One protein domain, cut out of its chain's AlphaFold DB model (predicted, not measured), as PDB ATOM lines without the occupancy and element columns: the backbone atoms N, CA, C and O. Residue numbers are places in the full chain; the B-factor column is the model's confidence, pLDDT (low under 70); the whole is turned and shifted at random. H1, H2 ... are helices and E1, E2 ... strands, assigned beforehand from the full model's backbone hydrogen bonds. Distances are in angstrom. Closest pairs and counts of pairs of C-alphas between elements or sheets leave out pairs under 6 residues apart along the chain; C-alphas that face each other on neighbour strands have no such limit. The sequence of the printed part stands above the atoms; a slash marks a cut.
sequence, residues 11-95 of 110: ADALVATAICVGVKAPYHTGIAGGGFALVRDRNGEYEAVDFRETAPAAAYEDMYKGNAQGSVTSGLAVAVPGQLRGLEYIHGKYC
ATOM      1  N   ALA A  11     -33.994  50.246  14.408       92.44
ATOM      2  CA  ALA A  11     -32.632  50.630  14.767       92.44
ATOM      3  C   ALA A  11     -32.409  50.583  16.288       92.44
ATOM      4  O   ALA A  11     -31.373  50.086  16.726       92.44
ATOM      5  N   ASP A  12     -33.391  51.006  17.096       92.12
ATOM      6  CA  ASP A  12     -33.338  50.863  18.562       92.12
ATOM      7  C   ASP A  12     -33.191  49.397  18.978       92.12
ATOM      8  O   ASP A  12     -32.335  49.056  19.800       92.12
ATOM      9  N   ALA A  13     -33.993  48.518  18.369       93.12
ATOM     10  CA  ALA A  13     -33.908  47.083  18.601       93.12
ATOM     11  C   ALA A  13     -32.535  46.528  18.187       93.12
ATOM     12  O   ALA A  13     -31.921  45.797  18.960       93.12
ATOM     13  N   LEU A  14     -32.015  46.921  17.019       93.88
ATOM     14  CA  LEU A  14     -30.700  46.491  16.535       93.88
ATOM     15  C   LEU A  14     -29.582  46.868  17.514       93.88
ATOM     16  O   LEU A  14     -28.792  46.001  17.889       93.88
ATOM     17  N   VAL A  15     -29.520  48.130  17.953       93.94
ATOM     18  CA  VAL A  15     -28.465  48.602  18.865       93.94
ATOM     19  C   VAL A  15     -28.551  47.887  20.215       93.94
ATOM     20  O   VAL A  15     -27.538  47.394  20.718       93.94
ATOM     21  N   ALA A  16     -29.756  47.764  20.781       93.81
ATOM     22  CA  ALA A  16     -29.966  47.072  22.050       93.81
ATOM     23  C   ALA A  16     -29.591  45.583  21.965       93.81
ATOM     24  O   ALA A  16     -28.892  45.061  22.839       93.81
ATOM     25  N   THR A  17     -30.014  44.894  20.901       93.75
ATOM     26  CA  THR A  17     -29.694  43.481  20.689       93.75
ATOM     27  C   THR A  17     -28.202  43.274  20.464       93.75
ATOM     28  O   THR A  17     -27.642  42.361  21.065       93.75
ATOM     29  N   ALA A  18     -27.532  44.119  19.677       94.19
ATOM     30  CA  ALA A  18     -26.096  43.996  19.433       94.19
ATOM     31  C   ALA A  18     -25.287  44.052  20.741       94.19
ATOM     32  O   ALA A  18     -24.420  43.209  20.975       94.19
ATOM     33  N   ILE A  19     -25.621  44.986  21.637       93.75
ATOM     34  CA  ILE A  19     -24.967  45.104  22.949       93.75
ATOM     35  C   ILE A  19     -25.327  43.914  23.852       93.75
ATOM     36  O   ILE A  19     -24.444  43.316  24.466       93.75
ATOM     37  N   CYS A  20     -26.605  43.530  23.911       94.88
ATOM     38  CA  CYS A  20     -27.074  42.414  24.736       94.88
ATOM     39  C   CYS A  20     -26.417  41.081  24.337       94.88
ATOM     40  O   CYS A  20     -25.909  40.344  25.185       94.88
ATOM     41  N   VAL A  21     -26.363  40.787  23.035       93.94
ATOM     42  CA  VAL A  21     -25.706  39.584  22.511       93.94
ATOM     43  C   VAL A  21     -24.197  39.648  22.744       93.94
ATOM     44  O   VAL A  21     -23.618  38.619  23.076       93.94
ATOM     45  N   GLY A  22     -23.574  40.830  22.685       92.81
ATOM     46  CA  GLY A  22     -22.168  41.011  23.060       92.81
ATOM     47  C   GLY A  22     -21.850  40.571  24.493       92.81
ATOM     48  O   GLY A  22     -20.772  40.043  24.750       92.81
ATOM     49  N   VAL A  23     -22.799  40.717  25.422       93.38
ATOM     50  CA  VAL A  23     -22.654  40.224  26.802       93.38
ATOM     51  C   VAL A  23     -22.971  38.730  26.901       93.38
ATOM     52  O   VAL A  23     -22.259  37.983  27.569       93.38
ATOM     53  N   LYS A  24     -24.045  38.273  26.248       95.44
ATOM     54  CA  LYS A  24     -24.534  36.891  26.380       95.44
ATOM     55  C   LYS A  24     -23.704  35.874  25.588       95.44
ATOM     56  O   LYS A  24     -23.639  34.707  25.970       95.44
ATOM     57  N   ALA A  25     -23.132  36.282  24.460       91.75
ATOM     58  CA  ALA A  25     -22.412  35.434  23.513       91.75
ATOM     59  C   ALA A  25     -21.057  36.061  23.106       91.75
ATOM     60  O   ALA A  25     -20.816  36.296  21.917       91.75
ATOM     61  N   PRO A  26     -20.147  36.279  24.076       88.12
ATOM     62  CA  PRO A  26     -18.898  37.020  23.865       88.12
ATOM     63  C   PRO A  26     -17.918  36.330  22.904       88.12
ATOM     64  O   PRO A  26     -16.979  36.951  22.425       88.12
ATOM     65  N   TYR A  27     -18.124  35.041  22.613       87.56
ATOM     66  CA  TYR A  27     -17.288  34.284  21.678       87.56
ATOM     67  C   TYR A  27     -17.536  34.656  20.203       87.56
ATOM     68  O   TYR A  27     -16.691  34.389  19.355       87.56
ATOM     69  N   HIS A  28     -18.690  35.251  19.878       85.12
ATOM     70  CA  HIS A  28     -19.061  35.589  18.495       85.12
ATOM     71  C   HIS A  28     -19.016  37.085  18.209       85.12
ATOM     72  O   HIS A  28     -18.680  37.498  17.104       85.12
ATOM     73  N   THR A  29     -19.428  37.892  19.182       88.00
ATOM     74  CA  THR A  29     -19.586  39.333  19.022       88.00
ATOM     75  C   THR A  29     -19.280  40.030  20.335       88.00
ATOM     76  O   THR A  29     -19.367  39.440  21.411       88.00
ATOM     77  N   GLY A  30     -18.915  41.299  20.244       90.62
ATOM     78  CA  GLY A  30     -18.610  42.124  21.393       90.62
ATOM     79  C   GLY A  30     -18.270  43.545  20.978       90.62
ATOM     80  O   GLY A  30     -18.144  43.869  19.798       90.62
ATOM     81  N   ILE A  31     -18.076  44.397  21.978       92.69
ATOM     82  CA  ILE A  31     -17.768  45.820  21.788       92.69
ATOM     83  C   ILE A  31     -16.430  46.072  21.073       92.69
ATOM     84  O   ILE A  31     -16.215  47.163  20.553       92.69
ATOM     85  N   ALA A  32     -15.538  45.077  21.060       92.06
ATOM     86  CA  ALA A  32     -14.187  45.168  20.513       92.06
ATOM     87  C   ALA A  32     -14.055  44.631  19.073       92.06
ATOM     88  O   ALA A  32     -12.946  44.573  18.555       92.06
ATOM     89  N   GLY A  33     -15.154  44.219  18.437       92.56
ATOM     90  CA  GLY A  33     -15.145  43.750  17.051       92.56
ATOM     91  C   GLY A  33     -15.552  44.832  16.052       92.56
ATOM     92  O   GLY A  33     -15.341  46.033  16.256       92.56
ATOM     93  N   GLY A  34     -16.203  44.387  14.987       94.81
ATOM     94  CA  GLY A  34     -16.799  45.209  13.945       94.81
ATOM     95  C   GLY A  34     -17.836  44.421  13.151       94.81
ATOM     96  O   GLY A  34     -18.175  43.283  13.485       94.81
ATOM     97  N   GLY A  35     -18.350  45.021  12.083       94.31
ATOM     98  CA  GLY A  35     -19.382  44.395  11.270       94.31
ATOM     99  C   GLY A  35     -20.004  45.343  10.259       94.31
ATOM    100  O   GLY A  35     -19.422  46.361   9.894       94.31
ATOM    101  N   PHE A  36     -21.202  44.976   9.817       96.38
ATOM    102  CA  PHE A  36     -21.959  45.708   8.812       96.38
ATOM    103  C   PHE A  36     -23.424  45.793   9.227       96.38
ATOM    104  O   PHE A  36     -23.951  44.873   9.859       96.38
ATOM    105  N   ALA A  37     -24.100  46.863   8.826       95.31
ATOM    106  CA  ALA A  37     -25.549  46.973   8.915       95.31
ATOM    107  C   ALA A  37     -26.114  47.468   7.586       95.31
ATOM    108  O   ALA A  37     -25.623  48.439   7.018       95.31
ATOM    109  N   LEU A  38     -27.168  46.813   7.108       95.88
ATOM    110  CA  LEU A  38     -27.983  47.313   6.008       95.88
ATOM    111  C   LEU A  38     -29.234  47.934   6.610       95.88
ATOM    112  O   LEU A  38     -30.039  47.245   7.236       95.88
ATOM    113  N   VAL A  39     -29.375  49.242   6.444       93.25
ATOM    114  CA  VAL A  39     -30.500  50.009   6.964       93.25
ATOM    115  C   VAL A  39     -31.378  50.419   5.799       93.25
ATOM    116  O   VAL A  39     -30.901  50.996   4.827       93.25
ATOM    117  N   ARG A  40     -32.673  50.135   5.913       91.94
ATOM    118  CA  ARG A  40     -33.696  50.716   5.054       91.94
ATOM    119  C   ARG A  40     -34.446  51.764   5.858       91.94
ATOM    120  O   ARG A  40     -35.019  51.438   6.899       91.94
ATOM    121  N   ASP A  41     -34.413  53.009   5.405       86.38
ATOM    122  CA  ASP A  41     -35.076  54.105   6.098       86.38
ATOM    123  C   ASP A  41     -36.592  54.123   5.823       86.38
ATOM    124  O   ASP A  41     -37.147  53.320   5.064       86.38
ATOM    125  N   ARG A  42     -37.293  55.063   6.463       85.12
ATOM    126  CA  ARG A  42     -38.744  55.229   6.292       85.12
ATOM    127  C   ARG A  42     -39.157  55.730   4.904       85.12
ATOM    128  O   ARG A  42     -40.322  55.583   4.544       85.12
ATOM    129  N   ASN A  43     -38.244  56.378   4.186       88.00
ATOM    130  CA  ASN A  43     -38.459  56.907   2.843       88.00
ATOM    131  C   ASN A  43     -38.239  55.814   1.784       88.00
ATOM    132  O   ASN A  43     -38.614  55.992   0.630       88.00
ATOM    133  N   GLY A  44     -37.700  54.662   2.197       89.19
ATOM    134  CA  GLY A  44     -37.369  53.539   1.334       89.19
ATOM    135  C   GLY A  44     -35.934  53.572   0.818       89.19
ATOM    136  O   GLY A  44     -35.593  52.708   0.014       89.19
ATOM    137  N   GLU A  45     -35.110  54.509   1.289       92.25
ATOM    138  CA  GLU A  45     -33.691  54.600   0.958       92.25
ATOM    139  C   GLU A  45     -32.893  53.534   1.706       92.25
ATOM    140  O   GLU A  45     -33.216  53.159   2.836       92.25
ATOM    141  N   TYR A  46     -31.827  53.056   1.069       94.31
ATOM    142  CA  TYR A  46     -30.958  52.020   1.614       94.31
ATOM    143  C   TYR A  46     -29.577  52.583   1.915       94.31
ATOM    144  O   TYR A  46     -28.977  53.273   1.093       94.31
ATOM    145  N   GLU A  47     -29.039  52.215   3.069       95.12
ATOM    146  CA  GLU A  47     -27.681  52.544   3.466       95.12
ATOM    147  C   GLU A  47     -26.958  51.309   3.988       95.12
ATOM    148  O   GLU A  47     -27.476  50.570   4.827       95.12
ATOM    149  N   ALA A  48     -25.737  51.106   3.498       97.06
ATOM    150  CA  ALA A  48     -24.807  50.136   4.047       97.06
ATOM    151  C   ALA A  48     -23.840  50.854   4.988       97.06
ATOM    152  O   ALA A  48     -23.022  51.663   4.554       97.06
ATOM    153  N   VAL A  49     -23.940  50.552   6.279       96.62
ATOM    154  CA  VAL A  49     -23.031  51.054   7.305       96.62
ATOM    155  C   VAL A  49     -21.934  50.018   7.503       96.62
ATOM    156  O   VAL A  49     -22.192  48.929   8.019       96.62
ATOM    157  N   ASP A  50     -20.722  50.365   7.087       97.19
ATOM    158  CA  ASP A  50     -19.515  49.578   7.317       97.19
ATOM    159  C   ASP A  50     -18.808  50.079   8.581       97.19
ATOM    160  O   ASP A  50     -18.396  51.236   8.676       97.19
ATOM    161  N   PHE A  51     -18.705  49.201   9.570       96.44
ATOM    162  CA  PHE A  51     -17.947  49.415  10.797       96.44
ATOM    163  C   PHE A  51     -17.019  48.223  11.048       96.44
ATOM    164  O   PHE A  51     -16.838  47.779  12.187       96.44
ATOM    165  N   ARG A  52     -16.456  47.675   9.966       97.19
ATOM    166  CA  ARG A  52     -15.446  46.627  10.018       97.19
ATOM    167  C   ARG A  52     -14.185  47.130  10.710       97.19
ATOM    168  O   ARG A  52     -13.832  48.308  10.670       97.19
ATOM    169  N   GLU A  53     -13.504  46.205  11.364       96.94
ATOM    170  CA  GLU A  53     -12.230  46.476  11.997       96.94
ATOM    171  C   GLU A  53     -11.199  46.938  10.963       96.94
ATOM    172  O   GLU A  53     -11.140  46.436   9.838       96.94
ATOM    173  N   THR A  54     -10.365  47.893  11.358       97.06
ATOM    174  CA  THR A  54      -9.318  48.446  10.493       97.06
ATOM    175  C   THR A  54      -7.951  47.950  10.944       97.06
ATOM    176  O   THR A  54      -7.684  47.850  12.144       97.06
ATOM    177  N   ALA A  55      -7.063  47.646   9.994       96.88
ATOM    178  CA  ALA A  55      -5.685  47.292  10.316       96.88
ATOM    179  C   ALA A  55      -5.021  48.423  11.135       96.88
ATOM    180  O   ALA A  55      -5.169  49.596  10.780       96.88
ATOM    181  N   PRO A  56      -4.303  48.111  12.231       96.00
ATOM    182  CA  PRO A  56      -3.588  49.125  12.998       96.00
ATOM    183  C   PRO A  56      -2.581  49.889  12.130       96.00
ATOM    184  O   PRO A  56      -2.007  49.327  11.204       96.00
ATOM    185  N   ALA A  57      -2.284  51.144  12.475       97.06
ATOM    186  CA  ALA A  57      -1.352  51.979  11.704       97.06
ATOM    187  C   ALA A  57       0.075  51.397  11.594       97.06
ATOM    188  O   ALA A  57       0.810  51.729  10.672       97.06
ATOM    189  N   ALA A  58       0.464  50.534  12.536       96.12
ATOM    190  CA  ALA A  58       1.747  49.836  12.533       96.12
ATOM    191  C   ALA A  58       1.719  48.487  11.784       96.12
ATOM    192  O   ALA A  58       2.729  47.785  11.771       96.12
ATOM    193  N   ALA A  59       0.581  48.088  11.207       96.50
ATOM    194  CA  ALA A  59       0.471  46.856  10.434       96.50
ATOM    195  C   ALA A  59       1.205  46.978   9.090       96.50
ATOM    196  O   ALA A  59       1.258  48.047   8.483       96.50
ATOM    197  N   TYR A  60       1.758  45.863   8.617       96.44
ATOM    198  CA  TYR A  60       2.473  45.765   7.345       96.44
ATOM    199  C   TYR A  60       2.263  44.379   6.724       96.44
ATOM    200  O   TYR A  60       1.933  43.425   7.429       96.44
ATOM    201  N   GLU A  61       2.448  44.272   5.408       96.62
ATOM    202  CA  GLU A  61       2.046  43.115   4.587       96.62
ATOM    203  C   GLU A  61       2.554  41.763   5.118       96.62
ATOM    204  O   GLU A  61       1.780  40.825   5.294       96.62
ATOM    205  N   ASP A  62       3.840  41.688   5.466       96.50
ATOM    206  CA  ASP A  62       4.512  40.442   5.851       96.50
ATOM    207  C   ASP A  62       4.535  40.181   7.378       96.50
ATOM    208  O   ASP A  62       5.269  39.305   7.841       96.50
ATOM    209  N   MET A  63       3.733  40.890   8.190       95.38
ATOM    210  CA  MET A  63       3.826  40.850   9.667       95.38
ATOM    211  C   MET A  63       3.557  39.484  10.326       95.38
ATOM    212  O   MET A  63       3.899  39.283  11.492       95.38
ATOM    213  N   TYR A  64       2.982  38.534   9.586       96.50
ATOM    214  CA  TYR A  64       2.722  37.162  10.043       96.50
ATOM    215  C   TYR A  64       3.546  36.097   9.317       96.50
ATOM    216  O   TYR A  64       3.352  34.897   9.532       96.50
ATOM    217  N   LYS A  65       4.474  36.493   8.446       96.44
ATOM    218  CA  LYS A  65       5.294  35.549   7.686       96.44
ATOM    219  C   LYS A  65       6.159  34.719   8.633       96.44
ATOM    220  O   LYS A  65       6.904  35.253   9.446       96.44
ATOM    221  N   GLY A  66       6.029  33.395   8.557       95.25
ATOM    222  CA  GLY A  66       6.689  32.472   9.491       95.25
ATOM    223  C   GLY A  66       6.047  32.394  10.886       95.25
ATOM    224  O   GLY A  66       6.524  31.631  11.720       95.25
ATOM    225  N   ASN A  67       4.953  33.123  11.137       94.31
ATOM    226  CA  ASN A  67       4.199  33.103  12.392       94.31
ATOM    227  C   ASN A  67       2.682  33.221  12.142       94.31
ATOM    228  O   ASN A  67       2.025  34.161  12.594       94.31
ATOM    229  N   ALA A  68       2.112  32.245  11.431       94.38
ATOM    230  CA  ALA A  68       0.675  32.215  11.141       94.38
ATOM    231  C   ALA A  68      -0.182  32.127  12.417       94.38
ATOM    232  O   ALA A  68      -1.241  32.733  12.504       94.38
ATOM    233  N   GLN A  69       0.297  31.436  13.456       96.00
ATOM    234  CA  GLN A  69      -0.420  31.354  14.733       96.00
ATOM    235  C   GLN A  69      -0.550  32.732  15.413       96.00
ATOM    236  O   GLN A  69      -1.521  32.997  16.131       96.00
ATOM    237  N   GLY A  70       0.393  33.637  15.134       94.19
ATOM    238  CA  GLY A  70       0.357  35.029  15.561       94.19
ATOM    239  C   GLY A  70      -0.891  35.780  15.094       94.19
ATOM    240  O   GLY A  70      -1.373  36.631  15.836       94.19
ATOM    241  N   SER A  71      -1.470  35.431  13.941       95.12
ATOM    242  CA  SER A  71      -2.678  36.086  13.419       95.12
ATOM    243  C   SER A  71      -3.982  35.554  14.019       95.12
ATOM    244  O   SER A  71      -5.052  36.008  13.624       95.12
ATOM    245  N   VAL A  72      -3.920  34.577  14.931       95.00
ATOM    246  CA  VAL A  72      -5.109  33.925  15.507       95.00
ATOM    247  C   VAL A  72      -5.164  34.092  17.021       95.00
ATOM    248  O   VAL A  72      -6.200  34.458  17.562       95.00
ATOM    249  N   THR A  73      -4.060  33.816  17.720       94.38
ATOM    250  CA  THR A  73      -4.062  33.733  19.195       94.38
ATOM    251  C   THR A  73      -3.203  34.786  19.883       94.38
ATOM    252  O   THR A  73      -3.143  34.802  21.110       94.38
ATOM    253  N   SER A  74      -2.503  35.642  19.134       94.19
ATOM    254  CA  SER A  74      -1.656  36.686  19.721       94.19
ATOM    255  C   SER A  74      -2.362  38.041  19.773       94.19
ATOM    256  O   SER A  74      -3.305  38.283  19.027       94.19
ATOM    257  N   GLY A  75      -1.859  38.963  20.598       93.44
ATOM    258  CA  GLY A  75      -2.357  40.342  20.629       93.44
ATOM    259  C   GLY A  75      -2.179  41.097  19.306       93.44
ATOM    260  O   GLY A  75      -2.912  42.047  19.058       93.44
ATOM    261  N   LEU A  76      -1.267  40.654  18.429       93.88
ATOM    262  CA  LEU A  76      -1.109  41.230  17.089       93.88
ATOM    263  C   LEU A  76      -2.346  40.984  16.215       93.88
ATOM    264  O   LEU A  76      -2.639  41.802  15.350       93.88
ATOM    265  N   ALA A  77      -3.093  39.906  16.481       94.81
ATOM    266  CA  ALA A  77      -4.309  39.552  15.753       94.81
ATOM    267  C   ALA A  77      -5.471  40.539  15.976       94.81
ATOM    268  O   ALA A  77      -6.495  40.443  15.301       94.81
ATOM    269  N   VAL A  78      -5.342  41.475  16.924       95.19
ATOM    270  CA  VAL A  78      -6.377  42.462  17.236       95.19
ATOM    271  C   VAL A  78      -6.271  43.652  16.281       95.19
ATOM    272  O   VAL A  78      -5.300  44.408  16.298       95.19
ATOM    273  N   ALA A  79      -7.305  43.837  15.464       95.62
ATOM    274  CA  ALA A  79      -7.493  45.029  14.644       95.62
ATOM    275  C   ALA A  79      -8.155  46.168  15.446       95.62
ATOM    276  O   ALA A  79      -8.620  45.964  16.567       95.62
ATOM    277  N   VAL A  80      -8.195  47.381  14.889       97.38
ATOM    278  CA  VAL A  80      -8.847  48.537  15.526       97.38
ATOM    279  C   VAL A  80     -10.367  48.310  15.551       97.38
ATOM    280  O   VAL A  80     -10.958  48.203  14.472       97.38
ATOM    281  N   PRO A  81     -11.011  48.251  16.736       96.56
ATOM    282  CA  PRO A  81     -12.444  47.983  16.847       96.56
ATOM    283  C   PRO A  81     -13.324  49.060  16.202       96.56
ATOM    284  O   PRO A  81     -13.100  50.253  16.408       96.56
ATOM    285  N   GLY A  82     -14.372  48.637  15.489       96.44
ATOM    286  CA  GLY A  82     -15.345  49.516  14.827       96.44
ATOM    287  C   GLY A  82     -16.766  49.450  15.404       96.44
ATOM    288  O   GLY A  82     -17.539  50.393  15.233       96.44
ATOM    289  N   GLN A  83     -17.111  48.384  16.141       95.62
ATOM    290  CA  GLN A  83     -18.481  48.086  16.590       95.62
ATOM    291  C   GLN A  83     -19.178  49.270  17.274       95.62
ATOM    292  O   GLN A  83     -20.280  49.647  16.883       95.62
ATOM    293  N   LEU A  84     -18.557  49.866  18.298       95.38
ATOM    294  CA  LEU A  84     -19.179  50.959  19.054       95.38
ATOM    295  C   LEU A  84     -19.395  52.209  18.200       95.38
ATOM    296  O   LEU A  84     -20.426  52.858  18.339       95.38
ATOM    297  N   ARG A  85     -18.464  52.513  17.289       95.88
ATOM    298  CA  ARG A  85     -18.583  53.656  16.380       95.88
ATOM    299  C   ARG A  85     -19.723  53.457  15.380       95.88
ATOM    300  O   ARG A  85     -20.478  54.392  15.125       95.88
ATOM    301  N   GLY A  86     -19.884  52.241  14.859       95.88
ATOM    302  CA  GLY A  86     -21.011  51.884  13.996       95.88
ATOM    303  C   GLY A  86     -22.357  51.963  14.719       95.88
ATOM    304  O   GLY A  86     -23.300  52.567  14.213       95.88
ATOM    305  N   LEU A  87     -22.439  51.410  15.934       95.12
ATOM    306  CA  LEU A  87     -23.661  51.461  16.743       95.12
ATOM    307  C   LEU A  87     -24.026  52.888  17.163       95.12
ATOM    308  O   LEU A  87     -25.200  53.239  17.125       95.12
ATOM    309  N   GLU A  88     -23.047  53.720  17.523       95.25
ATOM    310  CA  GLU A  88     -23.255  55.143  17.811       95.25
ATOM    311  C   GLU A  88     -23.798  55.885  16.582       95.25
ATOM    312  O   GLU A  88     -24.764  56.637  16.701       95.25
ATOM    313  N   TYR A  89     -23.229  55.644  15.396       95.25
ATOM    314  CA  TYR A  89     -23.711  56.239  14.147       95.25
ATOM    315  C   TYR A  89     -25.168  55.856  13.859       95.25
ATOM    316  O   TYR A  89     -26.007  56.725  13.615       95.25
ATOM    317  N   ILE A  90     -25.489  54.560  13.947       94.38
ATOM    318  CA  ILE A  90     -26.852  54.055  13.744       94.38
ATOM    319  C   ILE A  90     -27.800  54.640  14.793       94.38
ATOM    320  O   ILE A  90     -28.905  55.063  14.452       94.38
ATOM    321  N   HIS A  91     -27.360  54.719  16.049       92.94
ATOM    322  CA  HIS A  91     -28.141  55.308  17.126       92.94
ATOM    323  C   HIS A  91     -28.438  56.788  16.872       92.94
ATOM    324  O   HIS A  91     -29.588  57.214  16.935       92.94
ATOM    325  N   GLY A  92     -27.427  57.581  16.524       91.50
ATOM    326  CA  GLY A  92     -27.610  59.006  16.265       91.50
ATOM    327  C   GLY A  92     -28.505  59.291  15.058       91.50
ATOM    328  O   GLY A  92     -29.280  60.244  15.090       91.50
ATOM    329  N   LYS A  93     -28.411  58.468  14.007       91.38
ATOM    330  CA  LYS A  93     -29.095  58.711  12.732       91.38
ATOM    331  C   LYS A  93     -30.491  58.100  12.646       91.38
ATOM    332  O   LYS A  93     -31.364  58.695  12.018       91.38
ATOM    333  N   TYR A  94     -30.700  56.921  13.232       90.19
ATOM    334  CA  TYR A  94     -31.911  56.135  13.001       90.19
ATOM    335  C   TYR A  94     -32.732  55.836  14.250       90.19
ATOM    336  O   TYR A  94     -33.916  55.578  14.084       90.19
ATOM    337  N   CYS A  95     -32.185  55.853  15.468       88.19
ATOM    338  CA  CYS A  95     -32.968  55.564  16.679       88.19
ATOM    339  C   CYS A  95     -33.974  56.674  17.009       88.19
ATOM    340  O   CYS A  95     -33.749  57.848  16.715       88.19
TER     341      CYS A  95
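What this domain is: This is residues 11 to 95 of the 110 residues of the protein "Gamma-glutamyltransferase" of Candidatus Bathyarchaeota archaeon (UniProt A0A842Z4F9). A small body of one two-strand hairpin and two helices lies at one end, and a long looping arm, residues 52 to 82 with the short helix H2, runs out from it and makes much of the length. In the body H3 packs on the hairpin of E1 and E2, and H1 makes a narrow V with H3, meeting it with residues 11 to 15 alone. The printed part has 85 residues in the order H1, E1, E2, H2, H3, with E1 and E2 antiparallel; the class is mixed, helices and strands, with under half of the residues, 42, in named elements. The whole is loose, with a radius of gyration of the C-alphas of 15.7 A, and only just elongated, spanning 51 by 28 by 16 A.

Where its parts are: H1, residues 11 to 24, is 19.7 A long and begins at C-alpha 11 (-32.632, 50.630, 14.767). E1 is residues 35 to 40, 16.8 A, and E2 residues 46 to 51, 16.1 A. H2, residues 70 to 73, is 5.9 A long. H3, residues 83 to 94, is 16.1 A long and ends at C-alpha 94 (-31.911, 56.135, 13.001).

How they stand to each other: H1 and H3 touch, opposite ways at a shallow tilt of 23 degrees; their closest C-alphas, Ala 11 and Tyr 94, are 5.8 A apart. In the hairpin N 37 and O 49 are 2.9 A apart, within hydrogen-bond range. The closest C-alphas of E2 and H3, Phe 51 and Gly 86, are 5.1 A apart. H2 is apart from H1, E1 and H3. In H1 and H3 every O i to N i+4 pair is within hydrogen-bond range; H2 is too short for one, and its one O i to N i+3 pair is not within range.

The domain as a whole: The C-alphas farthest apart, Asn 43 and Gly 66, are 51.8 A apart. The link E2 to H2, 18 residues, is long. The printed part has no cut, and no printed residue is under 70 in pLDDT.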